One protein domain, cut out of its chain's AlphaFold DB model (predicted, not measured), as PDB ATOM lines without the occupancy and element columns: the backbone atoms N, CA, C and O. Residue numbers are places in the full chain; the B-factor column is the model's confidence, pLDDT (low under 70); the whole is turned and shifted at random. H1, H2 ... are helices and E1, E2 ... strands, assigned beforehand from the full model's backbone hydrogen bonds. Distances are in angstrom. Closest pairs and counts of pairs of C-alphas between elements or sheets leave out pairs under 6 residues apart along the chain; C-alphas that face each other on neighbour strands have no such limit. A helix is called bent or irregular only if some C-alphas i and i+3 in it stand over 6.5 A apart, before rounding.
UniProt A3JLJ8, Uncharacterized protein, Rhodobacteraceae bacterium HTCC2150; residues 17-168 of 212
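AT A GLANCE: This is residues 17 to 168 of the 212 residues of an uncharacterized protein of Rhodobacteraceae bacterium HTCC2150 (UniProt A3JLJ8). One long helix, H5, makes a spine along much of the domain's length, with a group of parts near each end. Near its last residues, H1 and H2 pack on it and a small parallel sheet of three strands, E1, E4 and E5, lies close by; H3 and H4 come near its first residues, and the small hairpin E2 and E3, apart from H5, lies next to residues 82 to 85 of H4. The printed part has 152 residues, with six named helices and five named strands in the order H1 H2 E1 E2 E3 H3 H4 H5 E4 H6 E5; the larger sheet has the order E1, E4, E5, and the class is mixed, helices and strands. The whole is compact, with a radius of gyration of the C-alphas of 16.2 A and spans of 50 by 35 by 23 A.

IN THESE COORDINATES: Find C-alpha 17 at (36.184, 23.158, -5.951), where H1, residues 17 to 21, begins. Next come H2, residues 23 to 30, 10.5 A long, and E1, residues 35 to 38, 9.9 A. Read on to E2, residues 50 to 52, E3, residues 60 to 63, and H3, residues 65 to 70. H4, residues 82 to 92, is 15.5 A long. H5, residues 94 to 119, runs 37.2 A from C-alpha 94 at (32.879, -1.537, -16.089); it is only just irregular, with C-alphas 95 and 98 7.0 A apart. Then come E4, residues 123 to 126, H6, residues 147 to 151, and E5, residues 159 to 161, ending at (54.895, 23.510, -18.035).

HOW THE PARTS SIT: Look first at inner strand E4: it is parallel to E1, with N 124 and O 35 at 2.9 A, and to E5, with N 161 and O 125 at 2.8 A. E4, H6 and E5 form a strand-helix-strand unit, two parallel neighbour strands with a helix between, and its crossover is right-handed. H5 touches H1 with residues 111 to 118 alone, closest at the C-alphas of Ile 20 and Met 115, 5.4 A. H5 touches H2 with residues 118 to 119 alone, at a steep tilt of 65 degrees; the closest C-alphas, of Gln 26 and Ile 119, are 5.4 A apart. H6 is close to H5 but not clearly touching, with the C-alphas of Val 109 and Met 149 closest at 6.2 A. So are H4, closest at Lys 90 and Tyr 97, C-alphas 5.7 A apart, and H3, closest at Ile 70 and Arg 96, 7.6 A. The antiparallel hairpin E2 and E3 has N 51 and O 62 at 3.0 A. H1, H2, H3, H4 and H6 have every O i to N i+4 pair within hydrogen-bond range; H5 has 19 of 22.

THE WHOLE: The two C-alphas farthest apart, of Ser 33 and Asp 73, are 50.5 A apart. The printed part has no cut. The links E1 to E2, H3 to H4 and E4 to H6 are long. Look at residues 131 to 141 for pLDDT under 70; the mean of the printed part is 90.4.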
ATOM      1  N   ASP A  17      37.227  22.588  -6.802       94.00
ATOM      2  CA  ASP A  17      36.184  23.158  -5.951       94.00
ATOM      3  C   ASP A  17      36.741  23.838  -4.682       94.00
ATOM      4  O   ASP A  17      36.174  24.845  -4.250       94.00
ATOM      5  N   ALA A  18      37.845  23.348  -4.101       94.81
ATOM      6  CA  ALA A  18      38.459  23.956  -2.917       94.81
ATOM      7  C   ALA A  18      38.924  25.397  -3.184       94.81
ATOM      8  O   ALA A  18      38.661  26.293  -2.385       94.81
ATOM      9  N   PHE A  19      39.544  25.640  -4.340       94.75
ATOM     10  CA  PHE A  19      40.095  26.949  -4.704       94.75
ATOM     11  C   PHE A  19      39.054  27.888  -5.325       94.75
ATOM     12  O   PHE A  19      39.171  29.110  -5.214       94.75
ATOM     13  N   ILE A  20      37.990  27.350  -5.931       93.44
ATOM     14  CA  ILE A  20      36.834  28.156  -6.366       93.44
ATOM     15  C   ILE A  20      36.102  28.766  -5.164       93.44
ATOM     16  O   ILE A  20      35.557  29.866  -5.257       93.44
ATOM     17  N   ARG A  21      36.084  28.071  -4.025       91.44
ATOM     18  CA  ARG A  21      35.385  28.535  -2.820       91.44
ATOM     19  C   ARG A  21      36.243  29.421  -1.920       91.44
ATOM     20  O   ARG A  21      35.686  30.152  -1.106       91.44
ATOM     21  N   ASP A  22      37.563  29.377  -2.069       93.94
ATOM     22  CA  ASP A  22      38.482  30.183  -1.270       93.94
ATOM     23  C   ASP A  22      38.659  31.593  -1.858       93.94
ATOM     24  O   ASP A  22      39.486  31.857  -2.735       93.94
ATOM     25  N   THR A  23      37.860  32.533  -1.352       92.69
ATOM     26  CA  THR A  23      37.907  33.931  -1.799       92.69
ATOM     27  C   THR A  23      39.200  34.650  -1.415       92.69
ATOM     28  O   THR A  23      39.555  35.642  -2.057       92.69
ATOM     29  N   ASP A  24      39.897  34.195  -0.372       94.00
ATOM     30  CA  ASP A  24      41.130  34.832   0.086       94.00
ATOM     31  C   ASP A  24      42.298  34.437  -0.817       94.00
ATOM     32  O   ASP A  24      43.014  35.322  -1.297       94.00
ATOM     33  N   VAL A  25      42.413  33.151  -1.167       93.69
ATOM     34  CA  VAL A  25      43.367  32.676  -2.180       93.69
ATOM     35  C   VAL A  25      43.112  33.370  -3.515       93.69
ATOM     36  O   VAL A  25      44.044  33.923  -4.100       93.69
ATOM     37  N   GLN A  26      41.857  33.468  -3.967       93.50
ATOM     38  CA  GLN A  26      41.528  34.199  -5.199       93.50
ATOM     39  C   GLN A  26      41.955  35.670  -5.147       93.50
ATOM     40  O   GLN A  26      42.497  36.196  -6.122       93.50
ATOM     41  N   ARG A  27      41.754  36.350  -4.010       93.19
ATOM     42  CA  ARG A  27      42.199  37.740  -3.823       93.19
ATOM     43  C   ARG A  27      43.721  37.856  -3.905       93.19
ATOM     44  O   ARG A  27      44.219  38.833  -4.464       93.19
ATOM     45  N   MET A  28      44.455  36.890  -3.357       94.12
ATOM     46  CA  MET A  28      45.917  36.847  -3.439       94.12
ATOM     47  C   MET A  28      46.386  36.580  -4.873       94.12
ATOM     48  O   MET A  28      47.274  37.287  -5.348       94.12
ATOM     49  N   CYS A  29      45.748  35.654  -5.593       94.88
ATOM     50  CA  CYS A  29      46.053  35.373  -6.997       94.88
ATOM     51  C   CYS A  29      45.824  36.597  -7.896       94.88
ATOM     52  O   CYS A  29      46.690  36.920  -8.699       94.88
ATOM     53  N   ARG A  30      44.737  37.358  -7.703       92.56
ATOM     54  CA  ARG A  30      44.480  38.606  -8.459       92.56
ATOM     55  C   ARG A  30      45.549  39.683  -8.267       92.56
ATOM     56  O   ARG A  30      45.683  40.577  -9.096       92.56
ATOM     57  N   ARG A  31      46.268  39.644  -7.143       92.56
ATOM     58  CA  ARG A  31      47.343  40.589  -6.806       92.56
ATOM     59  C   ARG A  31      48.728  40.052  -7.156       92.56
ATOM     60  O   ARG A  31      49.707  40.775  -6.980       92.56
ATOM     61  N   SER A  32      48.827  38.801  -7.600       94.06
ATOM     62  CA  SER A  32      50.091  38.206  -8.000       94.06
ATOM     63  C   SER A  32      50.483  38.703  -9.392       94.06
ATOM     64  O   SER A  32      49.644  39.036 -10.228       94.06
ATOM     65  N   SER A  33      51.786  38.750  -9.668       93.75
ATOM     66  CA  SER A  33      52.257  39.015 -11.028       93.75
ATOM     67  C   SER A  33      52.003  37.830 -11.963       93.75
ATOM     68  O   SER A  33      51.873  38.036 -13.170       93.75
ATOM     69  N   ILE A  34      52.033  36.611 -11.409       95.62
ATOM     70  CA  ILE A  34      51.886  35.315 -12.081       95.62
ATOM     71  C   ILE A  34      51.308  34.331 -11.058       95.62
ATOM     72  O   ILE A  34      51.781  34.278  -9.921       95.62
ATOM     73  N   THR A  35      50.338  33.521 -11.477       97.06
ATOM     74  CA  THR A  35      49.795  32.403 -10.698       97.06
ATOM     75  C   THR A  35      50.188  31.082 -11.359       97.06
ATOM     76  O   THR A  35      49.965  30.893 -12.551       97.06
ATOM     77  N   VAL A  36      50.761  30.153 -10.590       97.06
ATOM     78  CA  VAL A  36      51.042  28.782 -11.047       97.06
ATOM     79  C   VAL A  36      49.979  27.854 -10.470       97.06
ATOM     80  O   VAL A  36      49.788  27.824  -9.256       97.06
ATOM     81  N   ILE A  37      49.304  27.096 -11.329       96.69
ATOM     82  CA  ILE A  37      48.275  26.130 -10.938       96.69
ATOM     83  C   ILE A  37      48.775  24.738 -11.300       96.69
ATOM     84  O   ILE A  37      48.878  24.391 -12.477       96.69
ATOM     85  N   GLN A  38      49.075  23.926 -10.289       95.00
ATOM     86  CA  GLN A  38      49.286  22.498 -10.501       95.00
ATOM     87  C   GLN A  38      47.954  21.854 -10.887       95.00
ATOM     88  O   GLN A  38      46.973  21.965 -10.157       95.00
ATOM     89  N   ILE A  39      47.920  21.179 -12.034       93.50
ATOM     90  CA  ILE A  39      46.722  20.494 -12.518       93.50
ATOM     91  C   ILE A  39      46.368  19.373 -11.536       93.50
ATOM     92  O   ILE A  39      47.162  18.464 -11.291       93.50
ATOM     93  N   MET A  40      45.156  19.435 -10.990       91.31
ATOM     94  CA  MET A  40      44.597  18.409 -10.111       91.31
ATOM     95  C   MET A  40      43.708  17.446 -10.899       91.31
ATOM     96  O   MET A  40      43.131  17.820 -11.918       91.31
ATOM     97  N   GLY A  41      43.575  16.212 -10.411       89.56
ATOM     98  CA  GLY A  41      42.743  15.199 -11.062       89.56
ATOM     99  C   GLY A  41      41.245  15.530 -11.029       89.56
ATOM    100  O   GLY A  41      40.757  16.213 -10.123       89.56
ATOM    101  N   ALA A  42      40.512  15.025 -12.022       93.12
ATOM    102  CA  ALA A  42      39.092  15.308 -12.217       93.12
ATOM    103  C   ALA A  42      38.157  14.570 -11.253       93.12
ATOM    104  O   ALA A  42      36.998  14.948 -11.119       93.12
ATOM    105  N   GLN A  43      38.651  13.552 -10.547       91.94
ATOM    106  CA  GLN A  43      37.871  12.803  -9.565       91.94
ATOM    107  C   GLN A  43      37.427  13.666  -8.380       91.94
ATOM    108  O   GLN A  43      36.334  13.504  -7.863       91.94
ATOM    109  N   ASN A  44      38.230  14.638  -7.962       93.62
ATOM    110  CA  ASN A  44      37.929  15.432  -6.773       93.62
ATOM    111  C   ASN A  44      37.067  16.665  -7.113       93.62
ATOM    112  O   ASN A  44      37.380  17.780  -6.702       93.62
ATOM    113  N   VAL A  45      36.006  16.493  -7.905       95.31
ATOM    114  CA  VAL A  45      35.095  17.578  -8.299       95.31
ATOM    115  C   VAL A  45      33.645  17.131  -8.143       95.31
ATOM    116  O   VAL A  45      33.248  16.070  -8.630       95.31
ATOM    117  N   SER A  46      32.833  17.969  -7.493       96.56
ATOM    118  CA  SER A  46      31.385  17.760  -7.428       96.56
ATOM    119  C   SER A  46      30.770  17.922  -8.815       96.56
ATOM    120  O   SER A  46      30.994  18.927  -9.494       96.56
ATOM    121  N   ASN A  47      29.941  16.961  -9.205       97.06
ATOM    122  CA  ASN A  47      29.367  16.837 -10.541       97.06
ATOM    123  C   ASN A  47      27.904  16.358 -10.457       97.06
ATOM    124  O   ASN A  47      27.332  16.280  -9.367       97.06
ATOM    125  N   ARG A  48      27.263  16.057 -11.592       97.38
ATOM    126  CA  ARG A  48      25.848  15.637 -11.602       97.38
ATOM    127  C   ARG A  48      25.604  14.289 -10.930       97.38
ATOM    128  O   ARG A  48      24.473  14.017 -10.536       97.38
ATOM    129  N   LEU A  49      26.633  13.456 -10.811       98.00
ATOM    130  CA  LEU A  49      26.548  12.118 -10.246       98.00
ATOM    131  C   LEU A  49      26.840  12.102  -8.746       98.00
ATOM    132  O   LEU A  49      26.136  11.409  -8.016       98.00
ATOM    133  N   TYR A  50      27.800  12.878  -8.250       97.56
ATOM    134  CA  TYR A  50      28.105  12.917  -6.820       97.56
ATOM    135  C   TYR A  50      28.644  14.265  -6.347       97.56
ATOM    136  O   TYR A  50      29.115  15.095  -7.125       97.56
ATOM    137  N   SER A  51      28.597  14.452  -5.031       97.38
ATOM    138  CA  SER A  51      29.166  15.606  -4.339       97.38
ATOM    139  C   SER A  51      30.382  15.213  -3.506       97.38
ATOM    140  O   SER A  51      30.442  14.117  -2.935       97.38
ATOM    141  N   VAL A  52      31.339  16.134  -3.424       97.31
ATOM    142  CA  VAL A  52      32.532  16.013  -2.581       97.31
ATOM    143  C   VAL A  52      32.553  17.108  -1.519       97.31
ATOM    144  O   VAL A  52      31.861  18.122  -1.635       97.31
ATOM    145  N   HIS A  53      33.337  16.919  -0.460       96.25
ATOM    146  CA  HIS A  53      33.455  17.914   0.608       96.25
ATOM    147  C   HIS A  53      34.051  19.219   0.050       96.25
ATOM    148  O   HIS A  53      34.982  19.140  -0.746       96.25
ATOM    149  N   PRO A  54      33.597  20.417   0.473       91.88
ATOM    150  CA  PRO A  54      33.958  21.693  -0.159       91.88
ATOM    151  C   PRO A  54      35.459  22.015  -0.176       91.88
ATOM    152  O   PRO A  54      35.928  22.581  -1.155       91.88
ATOM    153  N   THR A  55      36.211  21.653   0.870       89.75
ATOM    154  CA  THR A  55      37.667  21.908   0.960       89.75
ATOM    155  C   THR A  55      38.521  20.652   0.763       89.75
ATOM    156  O   THR A  55      39.484  20.667   0.007       89.75
ATOM    157  N   ARG A  56      38.182  19.539   1.422       92.44
ATOM    158  CA  ARG A  56      38.805  18.222   1.214       92.44
ATOM    159  C   ARG A  56      38.099  17.424   0.122       92.44
ATOM    160  O   ARG A  56      37.338  16.503   0.409       92.44
ATOM    161  N   ASN A  57      38.293  17.822  -1.127       95.06
ATOM    162  CA  ASN A  57      37.528  17.285  -2.251       95.06
ATOM    163  C   ASN A  57      37.775  15.781  -2.533       95.06
ATOM    164  O   ASN A  57      37.042  15.187  -3.315       95.06
ATOM    165  N   ASP A  58      38.753  15.147  -1.881       93.75
ATOM    166  CA  ASP A  58      38.936  13.689  -1.840       93.75
ATOM    167  C   ASP A  58      37.823  12.949  -1.079       93.75
ATOM    168  O   ASP A  58      37.668  11.731  -1.221       93.75
ATOM    169  N   ARG A  59      37.048  13.665  -0.256       95.56
ATOM    170  CA  ARG A  59      35.977  13.101   0.567       95.56
ATOM    171  C   ARG A  59      34.666  13.078  -0.189       95.56
ATOM    172  O   ARG A  59      34.131  14.124  -0.552       95.56
ATOM    173  N   PHE A  60      34.139  11.874  -0.368       97.00
ATOM    174  CA  PHE A  60      32.801  11.663  -0.895       97.00
ATOM    175  C   PHE A  60      31.766  12.097   0.147       97.00
ATOM    176  O   PHE A  60      31.921  11.796   1.328       97.00
ATOM    177  N   ILE A  61      30.733  12.820  -0.285       96.81
ATOM    178  CA  ILE A  61      29.638  13.252   0.593       96.81
ATOM    179  C   ILE A  61      28.382  12.448   0.306       96.81
ATOM    180  O   ILE A  61      27.792  11.872   1.215       96.81
ATOM    181  N   SER A  62      27.940  12.433  -0.950       96.31
ATOM    182  CA  SER A  62      26.736  11.698  -1.322       96.31
ATOM    183  C   SER A  62      26.649  11.452  -2.827       96.31
ATOM    184  O   SER A  62      27.096  12.297  -3.617       96.31
ATOM    185  N   PRO A  63      26.027  10.332  -3.237       97.69
ATOM    186  CA  PRO A  63      25.607  10.135  -4.614       97.69
ATOM    187  C   PRO A  63      24.306  10.908  -4.867       97.69
ATOM    188  O   PRO A  63      23.435  11.022  -3.999       97.69
ATOM    189  N   SER A  64      24.135  11.394  -6.088       98.00
ATOM    190  CA  SER A  64      22.856  11.907  -6.577       98.00
ATOM    191  C   SER A  64      21.853  10.771  -6.805       98.00
ATOM    192  O   SER A  64      22.229   9.604  -6.951       98.00
ATOM    193  N   SER A  65      20.566  11.106  -6.936       97.38
ATOM    194  CA  SER A  65      19.553  10.136  -7.377       97.38
ATOM    195  C   SER A  65      19.892   9.540  -8.746       97.38
ATOM    196  O   SER A  65      19.709   8.348  -8.949       97.38
ATOM    197  N   MET A  66      20.455  10.344  -9.656       97.19
ATOM    198  CA  MET A  66      20.882   9.890 -10.982       97.19
ATOM    199  C   MET A  66      21.974   8.821 -10.893       97.19
ATOM    200  O   MET A  66      21.888   7.802 -11.569       97.19
ATOM    201  N   MET A  67      22.971   9.025 -10.031       97.19
ATOM    202  CA  MET A  67      24.035   8.047  -9.804       97.19
ATOM    203  C   MET A  67      23.485   6.733  -9.257       97.19
ATOM    204  O   MET A  67      23.846   5.677  -9.762       97.19
ATOM    205  N   LYS A  68      22.564   6.797  -8.288       96.75
ATOM    206  CA  LYS A  68      21.902   5.600  -7.747       96.75
ATOM    207  C   LYS A  68      21.081   4.857  -8.802       96.75
ATOM    208  O   LYS A  68      21.021   3.642  -8.761       96.75
ATOM    209  N   THR A  69      20.460   5.564  -9.746       96.75
ATOM    210  CA  THR A  69      19.725   4.927 -10.849       96.75
ATOM    211  C   THR A  69      20.663   4.278 -11.865       96.75
ATOM    212  O   THR A  69      20.390   3.181 -12.333       96.75
ATOM    213  N   ILE A  70      21.768   4.940 -12.224       96.25
ATOM    214  CA  ILE A  70      22.727   4.386 -13.191       96.25
ATOM    215  C   ILE A  70      23.450   3.174 -12.600       96.25
ATOM    216  O   ILE A  70      23.708   2.228 -13.336       96.25
ATOM    217  N   PHE A  71      23.755   3.196 -11.301       95.69
ATOM    218  CA  PHE A  71      24.494   2.163 -10.570       95.69
ATOM    219  C   PHE A  71      23.634   1.577  -9.444       95.69
ATOM    220  O   PHE A  71      23.972   1.681  -8.267       95.69
ATOM    221  N   GLU A  72      22.487   1.011  -9.816       94.19
ATOM    222  CA  GLU A  72      21.487   0.468  -8.881       94.19
ATOM    223  C   GLU A  72      21.976  -0.723  -8.041       94.19
ATOM    224  O   GLU A  72      21.439  -0.999  -6.973       94.19
ATOM    225  N   ASP A  73      23.012  -1.404  -8.514       91.75
ATOM    226  CA  ASP A  73      23.703  -2.537  -7.898       91.75
ATOM    227  C   ASP A  73      24.843  -2.120  -6.955       91.75
ATOM    228  O   ASP A  73      25.458  -2.979  -6.326       91.75
ATOM    229  N   VAL A  74      25.131  -0.818  -6.840       92.12
ATOM    230  CA  VAL A  74      26.214  -0.290  -5.999       92.12
ATOM    231  C   VAL A  74      25.655   0.286  -4.699       92.12
ATOM    232  O   VAL A  74      24.870   1.236  -4.693       92.12
ATOM    233  N   GLU A  75      26.138  -0.235  -3.571       91.31
ATOM    234  CA  GLU A  75      25.862   0.308  -2.239       91.31
ATOM    235  C   GLU A  75      26.805   1.488  -1.941       91.31
ATOM    236  O   GLU A  75      28.024   1.335  -1.912       91.31
ATOM    237  N   PHE A  76      26.254   2.688  -1.722       93.25
ATOM    238  CA  PHE A  76      27.052   3.916  -1.558       93.25
ATOM    239  C   PHE A  76      27.320   4.323  -0.103       93.25
ATOM    240  O   PHE A  76      28.019   5.312   0.128       93.25
ATOM    241  N   THR A  77      26.744   3.625   0.874       88.75
ATOM    242  CA  THR A  77      26.794   4.012   2.294       88.75
ATOM    243  C   THR A  77      28.187   3.891   2.922       88.75
ATOM    244  O   THR A  77      28.493   4.640   3.848       88.75
ATOM    245  N   ASP A  78      29.064   3.050   2.369       87.38
ATOM    246  CA  ASP A  78      30.385   2.750   2.944       87.38
ATOM    247  C   ASP A  78      31.543   3.598   2.380       87.38
ATOM    248  O   ASP A  78      32.711   3.434   2.755       87.38
ATOM    249  N   TYR A  79      31.259   4.537   1.472       94.31
ATOM    250  CA  TYR A  79      32.305   5.338   0.839       94.31
ATOM    251  C   TYR A  79      32.567   6.655   1.564       94.31
ATOM    252  O   TYR A  79      31.770   7.581   1.530       94.31
ATOM    253  N   ASN A  80      33.768   6.783   2.131       93.94
ATOM    254  CA  ASN A  80      34.270   8.043   2.696       93.94
ATOM    255  C   ASN A  80      35.219   8.800   1.748       93.94
ATOM    256  O   ASN A  80      35.505   9.982   1.945       93.94
ATOM    257  N   PHE A  81      35.732   8.116   0.723       93.69
ATOM    258  CA  PHE A  81      36.726   8.632  -0.213       93.69
ATOM    259  C   PHE A  81      36.284   8.398  -1.650       93.69
ATOM    260  O   PHE A  81      35.879   7.287  -2.006       93.69
ATOM    261  N   VAL A  82      36.443   9.421  -2.488       93.25
ATOM    262  CA  VAL A  82      36.091   9.366  -3.912       93.25
ATOM    263  C   VAL A  82      36.855   8.256  -4.621       93.25
ATOM    264  O   VAL A  82      36.274   7.485  -5.374       93.25
ATOM    265  N   GLN A  83      38.155   8.134  -4.356       89.19
ATOM    266  CA  GLN A  83      38.983   7.140  -5.028       89.19
ATOM    267  C   GLN A  83      38.527   5.704  -4.745       89.19
ATOM    268  O   GLN A  83      38.481   4.892  -5.664       89.19
ATOM    269  N   HIS A  84      38.157   5.395  -3.497       90.44
ATOM    270  CA  HIS A  84      37.653   4.068  -3.139       90.44
ATOM    271  C   HIS A  84      36.344   3.763  -3.880       90.44
ATOM    272  O   HIS A  84      36.232   2.727  -4.529       90.44
ATOM    273  N   MET A  85      35.412   4.720  -3.874       94.44
ATOM    274  CA  MET A  85      34.136   4.634  -4.589       94.44
ATOM    275  C   MET A  85      34.330   4.409  -6.094       94.44
ATOM    276  O   MET A  85      33.768   3.473  -6.661       94.44
ATOM    277  N   LEU A  86      35.190   5.198  -6.742       93.56
ATOM    278  CA  LEU A  86      35.460   5.069  -8.174       93.56
ATOM    279  C   LEU A  86      36.126   3.741  -8.545       93.56
ATOM    280  O   LEU A  86      35.790   3.178  -9.587       93.56
ATOM    281  N   SER A  87      37.050   3.242  -7.722       89.62
ATOM    282  CA  SER A  87      37.690   1.942  -7.946       89.62
ATOM    283  C   SER A  87      36.686   0.795  -7.834       89.62
ATOM    284  O   SER A  87      36.662  -0.077  -8.703       89.62
ATOM    285  N   SER A  88      35.814   0.818  -6.820       91.06
ATOM    286  CA  SER A  88      34.775  -0.203  -6.652       91.06
ATOM    287  C   SER A  88      33.773  -0.211  -7.806       91.06
ATOM    288  O   SER A  88      33.484  -1.276  -8.346       91.06
ATOM    289  N   ILE A  89      33.291   0.958  -8.244       93.31
ATOM    290  CA  ILE A  89      32.338   1.027  -9.362       93.31
ATOM    291  C   ILE A  89      32.981   0.537 -10.657       93.31
ATOM    292  O   ILE A  89      32.342  -0.184 -11.418       93.31
ATOM    293  N   LYS A  90      34.249   0.883 -10.912       91.75
ATOM    294  CA  LYS A  90      34.956   0.394 -12.102       91.75
ATOM    295  C   LYS A  90      35.027  -1.133 -12.133       91.75
ATOM    296  O   LYS A  90      34.918  -1.720 -13.205       91.75
ATOM    297  N   GLN A  91      35.225  -1.757 -10.973       90.44
ATOM    298  CA  GLN A  91      35.302  -3.209 -10.850       90.44
ATOM    299  C   GLN A  91      33.932  -3.882 -11.008       90.44
ATOM    300  O   GLN A  91      33.839  -4.909 -11.671       90.44
ATOM    301  N   GLN A  92      32.887  -3.319 -10.400       91.62
ATOM    302  CA  GLN A  92      31.546  -3.915 -10.386       91.62
ATOM    303  C   GLN A  92      30.764  -3.645 -11.678       91.62
ATOM    304  O   GLN A  92      30.010  -4.493 -12.139       91.62
ATOM    305  N   SER A  93      30.948  -2.465 -12.272       92.38
ATOM    306  CA  SER A  93      30.146  -1.947 -13.383       92.38
ATOM    307  C   SER A  93      31.007  -1.319 -14.492       92.38
ATOM    308  O   SER A  93      30.820  -0.142 -14.830       92.38
ATOM    309  N   PRO A  94      31.948  -2.072 -15.094       91.38
ATOM    310  CA  PRO A  94      32.879  -1.537 -16.089       91.38
ATOM    311  C   PRO A  94      32.172  -0.943 -17.316       91.38
ATOM    312  O   PRO A  94      32.564   0.127 -17.784       91.38
ATOM    313  N   ASP A  95      31.084  -1.565 -17.780       93.19
ATOM    314  CA  ASP A  95      30.353  -1.144 -18.986       93.19
ATOM    315  C   ASP A  95      29.722   0.252 -18.845       93.19
ATOM    316  O   ASP A  95      29.657   1.026 -19.802       93.19
ATOM    317  N   ARG A  96      29.295   0.607 -17.626       94.38
ATOM    318  CA  ARG A  96      28.668   1.902 -17.305       94.38
ATOM    319  C   ARG A  96      29.670   2.945 -16.814       94.38
ATOM    320  O   ARG A  96      29.344   4.128 -16.745       94.38
ATOM    321  N   TYR A  97      30.896   2.538 -16.490       93.69
ATOM    322  CA  TYR A  97      31.894   3.412 -15.872       93.69
ATOM    323  C   TYR A  97      32.277   4.614 -16.743       93.69
ATOM    324  O   TYR A  97      32.582   5.695 -16.234       93.69
ATOM    325  N   SER A  98      32.208   4.451 -18.065       94.00
ATOM    326  CA  SER A  98      32.454   5.527 -19.029       94.00
ATOM    327  C   SER A  98      31.553   6.748 -18.798       94.00
ATOM    328  O   SER A  98      32.012   7.871 -18.994       94.00
ATOM    329  N   ILE A  99      30.324   6.557 -18.299       96.25
ATOM    330  CA  ILE A  99      29.383   7.640 -17.973       96.25
ATOM    331  C   ILE A  99      29.963   8.546 -16.879       96.25
ATOM    332  O   ILE A  99      29.920   9.769 -17.008       96.25
ATOM    333  N   ILE A 100      30.564   7.957 -15.837       95.25
ATOM    334  CA  ILE A 100      31.227   8.720 -14.771       95.25
ATOM    335  C   ILE A 100      32.398   9.505 -15.344       95.25
ATOM    336  O   ILE A 100      32.525  10.694 -15.076       95.25
ATOM    337  N   VAL A 101      33.247   8.856 -16.144       93.94
ATOM    338  CA  VAL A 101      34.432   9.510 -16.711       93.94
ATOM    339  C   VAL A 101      34.031  10.722 -17.557       93.94
ATOM    340  O   VAL A 101      34.614  11.788 -17.384       93.94
ATOM    341  N   GLN A 102      33.021  10.600 -18.422       95.69
ATOM    342  CA  GLN A 102      32.553  11.723 -19.247       95.69
ATOM    343  C   GLN A 102      31.992  12.877 -18.409       95.69
ATOM    344  O   GLN A 102      32.294  14.045 -18.675       95.69
ATOM    345  N   GLU A 103      31.229  12.560 -17.364       97.19
ATOM    346  CA  GLU A 103      30.717  13.570 -16.440       97.19
ATOM    347  C   GLU A 103      31.860  14.277 -15.689       97.19
ATOM    348  O   GLU A 103      31.858  15.504 -15.593       97.19
ATOM    349  N   LEU A 104      32.872  13.538 -15.218       95.81
ATOM    350  CA  LEU A 104      34.029  14.121 -14.530       95.81
ATOM    351  C   LEU A 104      34.814  15.067 -15.427       95.81
ATOM    352  O   LEU A 104      35.154  16.166 -14.996       95.81
ATOM    353  N   LYS A 105      35.068  14.672 -16.678       96.12
ATOM    354  CA  LYS A 105      35.768  15.528 -17.641       96.12
ATOM    355  C   LYS A 105      35.006  16.827 -17.884       96.12
ATOM    356  O   LYS A 105      35.586  17.908 -17.790       96.12
ATOM    357  N   THR A 106      33.698  16.721 -18.110       97.69
ATOM    358  CA  THR A 106      32.815  17.872 -18.343       97.69
ATOM    359  C   THR A 106      32.799  18.816 -17.140       97.69
ATOM    360  O   THR A 106      33.025  20.021 -17.284       97.69
ATOM    361  N   ALA A 107      32.577  18.276 -15.938       97.75
ATOM    362  CA  ALA A 107      32.533  19.058 -14.708       97.75
ATOM    363  C   ALA A 107      33.884  19.718 -14.400       97.75
ATOM    364  O   ALA A 107      33.930  20.894 -14.036       97.75
ATOM    365  N   TRP A 108      34.988  18.993 -14.589       97.62
ATOM    366  CA  TRP A 108      36.330  19.507 -14.338       97.62
ATOM    367  C   TRP A 108      36.688  20.665 -15.269       97.62
ATOM    368  O   TRP A 108      37.150  21.697 -14.787       97.62
ATOM    369  N   VAL A 109      36.425  20.549 -16.577       98.00
ATOM    370  CA  VAL A 109      36.693  21.642 -17.527       98.00
ATOM    371  C   VAL A 109      35.877  22.881 -17.166       98.00
ATOM    372  O   VAL A 109      36.421  23.986 -17.135       98.00
ATOM    373  N   ALA A 110      34.590  22.713 -16.844       97.88
ATOM    374  CA  ALA A 110      33.737  23.821 -16.424       97.88
ATOM    375  C   ALA A 110      34.285  24.515 -15.164       97.88
ATOM    376  O   ALA A 110      34.373  25.742 -15.127       97.88
ATOM    377  N   ARG A 111      34.723  23.741 -14.164       97.19
ATOM    378  CA  ARG A 111      35.291  24.284 -12.922       97.19
ATOM    379  C   ARG A 111      36.645  24.940 -13.127       97.19
ATOM    380  O   ARG A 111      36.884  26.009 -12.580       97.19
ATOM    381  N   MET A 112      37.513  24.376 -13.957       97.88
ATOM    382  CA  MET A 112      38.777  25.025 -14.299       97.88
ATOM    383  C   MET A 112      38.546  26.355 -15.018       97.88
ATOM    384  O   MET A 112      39.181  27.342 -14.658       97.88
ATOM    385  N   LYS A 113      37.601  26.424 -15.967       97.56
ATOM    386  CA  LYS A 113      37.225  27.684 -16.634       97.56
ATOM    387  C   LYS A 113      36.703  28.722 -15.634       97.56
ATOM    388  O   LYS A 113      37.132  29.871 -15.679       97.56
ATOM    389  N   GLU A 114      35.842  28.317 -14.700       96.75
ATOM    390  CA  GLU A 114      35.350  29.180 -13.616       96.75
ATOM    391  C   GLU A 114      36.493  29.684 -12.718       96.75
ATOM    392  O   GLU A 114      36.611  30.883 -12.465       96.75
ATOM    393  N   MET A 115      37.375  28.787 -12.275       96.12
ATOM    394  CA  MET A 115      38.517  29.127 -11.427       96.12
ATOM    395  C   MET A 115      39.470  30.104 -12.121       96.12
ATOM    396  O   MET A 115      39.874  31.095 -11.515       96.12
ATOM    397  N   LEU A 116      39.801  29.859 -13.392       96.38
ATOM    398  CA  LEU A 116      40.666  30.729 -14.192       96.38
ATOM    399  C   LEU A 116      40.045  32.115 -14.387       96.38
ATOM    400  O   LEU A 116      40.738  33.116 -14.219       96.38
ATOM    401  N   ALA A 117      38.738  32.188 -14.663       95.06
ATOM    402  CA  ALA A 117      38.022  33.459 -14.761       95.06
ATOM    403  C   ALA A 117      38.023  34.229 -13.428       95.06
ATOM    404  O   ALA A 117      38.208  35.446 -13.414       95.06
ATOM    405  N   ASN A 118      37.865  33.528 -12.299       93.44
ATOM    406  CA  ASN A 118      37.875  34.139 -10.970       93.44
ATOM    407  C   ASN A 118      39.267  34.624 -10.552       93.44
ATOM    408  O   ASN A 118      39.372  35.691  -9.942       93.44
ATOM    409  N   ILE A 119      40.318  33.862 -10.857       93.12
ATOM    410  CA  ILE A 119      41.709  34.225 -10.561       93.12
ATOM    411  C   ILE A 119      42.155  35.398 -11.442       93.12
ATOM    412  O   ILE A 119      42.653  36.395 -10.917       93.12
ATOM    413  N   GLY A 120      41.935  35.306 -12.755       87.81
ATOM    414  CA  GLY A 120      42.405  36.286 -13.730       87.81
ATOM    415  C   GLY A 120      43.932  36.450 -13.757       87.81
ATOM    416  O   GLY A 120      44.687  35.707 -13.132       87.81
ATOM    417  N   GLY A 121      44.405  37.454 -14.496       90.88
ATOM    418  CA  GLY A 121      45.839  37.711 -14.640       90.88
ATOM    419  C   GLY A 121      46.568  36.619 -15.430       90.88
ATOM    420  O   GLY A 121      45.978  35.929 -16.256       90.88
ATOM    421  N   ARG A 122      47.877  36.495 -15.195       94.88
ATOM    422  CA  ARG A 122      48.750  35.563 -15.922       94.88
ATOM    423  C   ARG A 122      48.825  34.229 -15.202       94.88
ATOM    424  O   ARG A 122      49.292  34.175 -14.062       94.88
ATOM    425  N   VAL A 123      48.400  33.164 -15.875       97.19
ATOM    426  CA  VAL A 123      48.338  31.818 -15.300       97.19
ATOM    427  C   VAL A 123      49.240  30.854 -16.060       97.19
ATOM    428  O   VAL A 123      49.152  30.746 -17.280       97.19
ATOM    429  N   ILE A 124      50.062  30.109 -15.326       97.75
ATOM    430  CA  ILE A 124      50.830  28.968 -15.834       97.75
ATOM    431  C   ILE A 124      50.191  27.695 -15.284       97.75
ATOM    432  O   ILE A 124      50.024  27.568 -14.068       97.75
ATOM    433  N   LEU A 125      49.872  26.732 -16.149       97.56
ATOM    434  CA  LEU A 125      49.503  25.393 -15.692       97.56
ATOM    435  C   LEU A 125      50.749  24.521 -15.549       97.56
ATOM    436  O   LEU A 125      51.549  24.412 -16.476       97.56
ATOM    437  N   LEU A 126      50.887  23.858 -14.406       96.31
ATOM    438  CA  LEU A 126      51.908  22.848 -14.165       96.31
ATOM    439  C   LEU A 126      51.276  21.457 -14.287       96.31
ATOM    440  O   LEU A 126      50.454  21.062 -13.456       96.31
ATOM    441  N   TRP A 127      51.667  20.713 -15.320       93.44
ATOM    442  CA  TRP A 127      51.199  19.354 -15.576       93.44
ATOM    443  C   TRP A 127      52.242  18.340 -15.116       93.44
ATOM    444  O   TRP A 127      53.186  18.032 -15.842       93.44
ATOM    445  N   LEU A 128      52.072  17.822 -13.900       88.75
ATOM    446  CA  LEU A 128      52.928  16.762 -13.372       88.75
ATOM    447  C   LEU A 128      52.372  15.377 -13.737       88.75
ATOM    448  O   LEU A 128      51.147  15.203 -13.733       88.75
ATOM    449  N   PRO A 129      53.233  14.389 -14.032       80.88
ATOM    450  CA  PRO A 129      52.808  13.002 -14.164       80.88
ATOM    451  C   PRO A 129      52.364  12.429 -12.810       80.88
ATOM    452  O   PRO A 129      52.752  12.916 -11.746       80.88
ATOM    453  N   CYS A 130      51.543  11.378 -12.838       72.12
ATOM    454  CA  CYS A 130      51.117  10.681 -11.624       72.12
ATOM    455  C   CYS A 130      52.048   9.488 -11.351       72.12
ATOM    456  O   CYS A 130      51.994   8.496 -12.070       72.12
ATOM    457  N   LYS A 131      52.862   9.567 -10.288       66.50
ATOM    458  CA  LYS A 131      53.812   8.509  -9.874       66.50
ATOM    459  C   LYS A 131      53.159   7.253  -9.290       66.50
ATOM    460  O   LYS A 131      53.822   6.257  -9.031       66.50
ATOM    461  N   SER A 132      51.853   7.270  -9.029       55.47
ATOM    462  CA  SER A 132      51.205   6.129  -8.390       55.47
ATOM    463  C   SER A 132      50.763   5.079  -9.403       55.47
ATOM    464  O   SER A 132      49.582   4.980  -9.713       55.47
ATOM    465  N   ALA A 133      51.688   4.244  -9.883       44.84
ATOM    466  CA  ALA A 133      51.355   3.061 -10.687       44.84
ATOM    467  C   ALA A 133      50.401   2.091  -9.946       44.84
ATOM    468  O   ALA A 133      49.514   1.505 -10.562       44.84
ATOM    469  N   MET A 134      50.509   1.984  -8.611       38.69
ATOM    470  CA  MET A 134      49.614   1.154  -7.782       38.69
ATOM    471  C   MET A 134      48.179   1.701  -7.661       38.69
ATOM    472  O   MET A 134      47.253   0.925  -7.435       38.69
ATOM    473  N   LEU A 135      47.971   3.014  -7.820       43.94
ATOM    474  CA  LEU A 135      46.638   3.636  -7.860       43.94
ATOM    475  C   LEU A 135      46.159   3.908  -9.300       43.94
ATOM    476  O   LEU A 135      44.965   4.121  -9.528       43.94
ATOM    477  N   ASN A 136      47.068   3.872 -10.277       47.19
ATOM    478  CA  ASN A 136      46.815   4.125 -11.692       47.19
ATOM    479  C   ASN A 136      46.441   2.849 -12.451       47.19
ATOM    480  O   ASN A 136      47.075   2.480 -13.434       47.19
ATOM    481  N   THR A 137      45.285   2.266 -12.132       49.47
ATOM    482  CA  THR A 137      44.544   1.542 -13.187       49.47
ATOM    483  C   THR A 137      43.819   2.517 -14.134       49.47
ATOM    484  O   THR A 137      43.023   2.094 -14.971       49.47
ATOM    485  N   LEU A 138      44.022   3.832 -13.976       49.53
ATOM    486  CA  LEU A 138      43.104   4.886 -14.417       49.53
ATOM    487  C   LEU A 138      43.750   6.002 -15.278       49.53
ATOM    488  O   LEU A 138      42.995   6.791 -15.843       49.53
ATOM    489  N   GLY A 139      45.086   6.077 -15.425       48.84
ATOM    490  CA  GLY A 139      45.767   7.008 -16.357       48.84
ATOM    491  C   GLY A 139      47.207   7.402 -15.971       48.84
ATOM    492  O   GLY A 139      47.655   7.073 -14.884       48.84
ATOM    493  N   GLU A 140      47.929   8.120 -16.845       53.44
ATOM    494  CA  GLU A 140      49.365   8.484 -16.690       53.44
ATOM    495  C   GLU A 140      49.617   9.908 -16.124       53.44
ATOM    496  O   GLU A 140      50.746  10.396 -16.065       53.44
ATOM    497  N   GLY A 141      48.571  10.607 -15.682       65.50
ATOM    498  CA  GLY A 141      48.634  11.993 -15.206       65.50
ATOM    499  C   GLY A 141      47.616  12.269 -14.099       65.50
ATOM    500  O   GLY A 141      47.118  11.325 -13.483       65.50
ATOM    501  N   PRO A 142      47.274  13.543 -13.831       80.56
ATOM    502  CA  PRO A 142      46.146  13.875 -12.972       80.56
ATOM    503  C   PRO A 142      44.914  13.101 -13.460       80.56
ATOM    504  O   PRO A 142      44.587  13.130 -14.646       80.56
ATOM    505  N   LEU A 143      44.287  12.346 -12.559       85.81
ATOM    506  CA  LEU A 143      43.314  11.311 -12.915       85.81
ATOM    507  C   LEU A 143      42.206  11.851 -13.835       85.81
ATOM    508  O   LEU A 143      41.563  12.850 -13.512       85.81
ATOM    509  N   TYR A 144      41.983  11.173 -14.962       87.94
ATOM    510  CA  TYR A 144      41.010  11.529 -16.009       87.94
ATOM    511  C   TYR A 144      41.179  12.903 -16.674       87.94
ATOM    512  O   TYR A 144      40.265  13.327 -17.378       87.94
ATOM    513  N   VAL A 145      42.317  13.580 -16.502       90.44
ATOM    514  CA  VAL A 145      42.638  14.812 -17.233       90.44
ATOM    515  C   VAL A 145      43.465  14.463 -18.467       90.44
ATOM    516  O   VAL A 145      44.546  13.886 -18.355       90.44
ATOM    517  N   ASP A 146      42.961  14.814 -19.649       89.50
ATOM    518  CA  ASP A 146      43.631  14.568 -20.927       89.50
ATOM    519  C   ASP A 146      44.026  15.862 -21.657       89.50
ATOM    520  O   ASP A 146      43.695  16.976 -21.248       89.50
ATOM    521  N   ALA A 147      44.769  15.711 -22.756       90.25
ATOM    522  CA  ALA A 147      45.271  16.842 -23.533       90.25
ATOM    523  C   ALA A 147      44.152  17.698 -24.144       90.25
ATOM    524  O   ALA A 147      44.326  18.909 -24.263       90.25
ATOM    525  N   GLN A 148      43.007  17.103 -24.496       93.56
ATOM    526  CA  GLN A 148      41.878  17.837 -25.065       93.56
ATOM    527  C   GLN A 148      41.264  18.769 -24.017       93.56
ATOM    528  O   GLN A 148      41.053  19.946 -24.296       93.56
ATOM    529  N   MET A 149      41.061  18.275 -22.793       95.62
ATOM    530  CA  MET A 149      40.565  19.088 -21.679       95.62
ATOM    531  C   MET A 149      41.488  20.268 -21.373       95.62
ATOM    532  O   MET A 149      41.023  21.368 -21.086       95.62
ATOM    533  N   ILE A 150      42.801  20.048 -21.436       95.00
ATOM    534  CA  ILE A 150      43.799  21.098 -21.222       95.00
ATOM    535  C   ILE A 150      43.816  22.107 -22.374       95.00
ATOM    536  O   ILE A 150      44.033  23.298 -22.142       95.00
ATOM    537  N   GLU A 151      43.562  21.665 -23.603       95.75
ATOM    538  CA  GLU A 151      43.471  22.554 -24.757       95.75
ATOM    539  C   GLU A 151      42.248  23.469 -24.706       95.75
ATOM    540  O   GLU A 151      42.335  24.639 -25.071       95.75
ATOM    541  N   GLU A 152      41.143  23.013 -24.122       97.50
ATOM    542  CA  GLU A 152      39.989  23.879 -23.866       97.50
ATOM    543  C   GLU A 152      40.282  25.063 -22.928       97.50
ATOM    544  O   GLU A 152      39.501  26.018 -22.888       97.50
ATOM    545  N   LEU A 153      41.382  25.016 -22.167       97.12
ATOM    546  CA  LEU A 153      41.803  26.088 -21.261       97.12
ATOM    547  C   LEU A 153      42.782  27.073 -21.914       97.12
ATOM    548  O   LEU A 153      43.105  28.092 -21.301       97.12
ATOM    549  N   ARG A 154      43.248  26.801 -23.144       95.12
ATOM    550  CA  ARG A 154      44.320  27.550 -23.830       95.12
ATOM    551  C   ARG A 154      44.092  29.058 -23.849       95.12
ATOM    552  O   ARG A 154      45.031  29.812 -23.642       95.12
ATOM    553  N   GLY A 155      42.850  29.493 -24.062       94.56
ATOM    554  CA  GLY A 155      42.487  30.912 -24.145       94.56
ATOM    555  C   GLY A 155      42.512  31.675 -22.815       94.56
ATOM    556  O   GLY A 155      42.292  32.882 -22.815       94.56
ATOM    557  N   SER A 156      42.739  31.002 -21.686       95.25
ATOM    558  CA  SER A 156      42.723  31.607 -20.345       95.25
ATOM    559  C   SER A 156      44.025  31.392 -19.568       95.25
ATOM    560  O   SER A 156      44.071  31.663 -18.369       95.25
ATOM    561  N   ILE A 157      45.068  30.885 -20.228       96.94
ATOM    562  CA  ILE A 157      46.375  30.601 -19.628       96.94
ATOM    563  C   ILE A 157      47.494  31.100 -20.540       96.94
ATOM    564  O   ILE A 157      47.346  31.146 -21.755       96.94
ATOM    565  N   GLU A 158      48.634  31.435 -19.948       96.38
ATOM    566  CA  GLU A 158      49.812  31.919 -20.671       96.38
ATOM    567  C   GLU A 158      50.674  30.766 -21.189       96.38
ATOM    568  O   GLU A 158      51.226  30.824 -22.288       96.38
ATOM    569  N   SER A 159      50.806  29.700 -20.397       96.56
ATOM    570  CA  SER A 159      51.583  28.531 -20.796       96.56
ATOM    571  C   SER A 159      51.272  27.283 -19.982       96.56
ATOM    572  O   SER A 159      50.579  27.311 -18.960       96.56
ATOM    573  N   ILE A 160      51.799  26.164 -20.478       96.69
ATOM    574  CA  ILE A 160      51.827  24.887 -19.776       96.69
ATOM    575  C   ILE A 160      53.275  24.480 -19.603       96.69
ATOM    576  O   ILE A 160      54.025  24.389 -20.574       96.69
ATOM    577  N   VAL A 161      53.634  24.154 -18.372       96.38
ATOM    578  CA  VAL A 161      54.895  23.510 -18.035       96.38
ATOM    579  C   VAL A 161      54.603  22.043 -17.750       96.38
ATOM    580  O   VAL A 161      53.873  21.722 -16.813       96.38
ATOM    581  N   ARG A 162      55.168  21.149 -18.566       93.69
ATOM    582  CA  ARG A 162      55.092  19.693 -18.396       93.69
ATOM    583  C   ARG A 162      56.511  19.129 -18.271       93.69
ATOM    584  O   ARG A 162      57.154  18.910 -19.296       93.69
ATOM    585  N   PRO A 163      57.026  18.968 -17.045       91.25
ATOM    586  CA  PRO A 163      58.332  18.368 -16.811       91.25
ATOM    587  C   PRO A 163      58.327  16.882 -17.173       91.25
ATOM    588  O   PRO A 163      57.331  16.190 -16.953       91.25
ATOM    589  N   ASP A 164      59.445  16.404 -17.711       87.50
ATOM    590  CA  ASP A 164      59.676  14.984 -17.969       87.50
ATOM    591  C   ASP A 164      60.216  14.341 -16.685       87.50
ATOM    592  O   ASP A 164      61.400  14.468 -16.371       87.50
ATOM    593  N   LEU A 165      59.313  13.778 -15.876       84.25
ATOM    594  CA  LEU A 165      59.640  13.142 -14.596       84.25
ATOM    595  C   LEU A 165      59.411  11.635 -14.688       84.25
ATOM    596  O   LEU A 165      58.484  11.183 -15.364       84.25
ATOM    597  N   GLY A 166      60.202  10.868 -13.939       75.81
ATOM    598  CA  GLY A 166      59.992   9.431 -13.811       75.81
ATOM    599  C   GLY A 166      58.678   9.121 -13.089       75.81
ATOM    600  O   GLY A 166      58.328   9.773 -12.101       75.81
ATOM    601  N   ILE A 167      57.952   8.105 -13.561       72.81
ATOM    602  CA  ILE A 167      56.713   7.619 -12.924       72.81
ATOM    603  C   ILE A 167      56.946   6.472 -11.937       72.81
ATOM    604  O   ILE A 167      56.015   6.071 -11.243       72.81
ATOM    605  N   GLU A 168      58.170   5.955 -11.874       74.88
ATOM    606  CA  GLU A 168      58.532   4.868 -10.973       74.88
ATOM    607  C   GLU A 168      58.604   5.352  -9.515       74.88
ATOM    608  O   GLU A 168      58.976   6.509  -9.269       74.88
TER     609      GLU A 168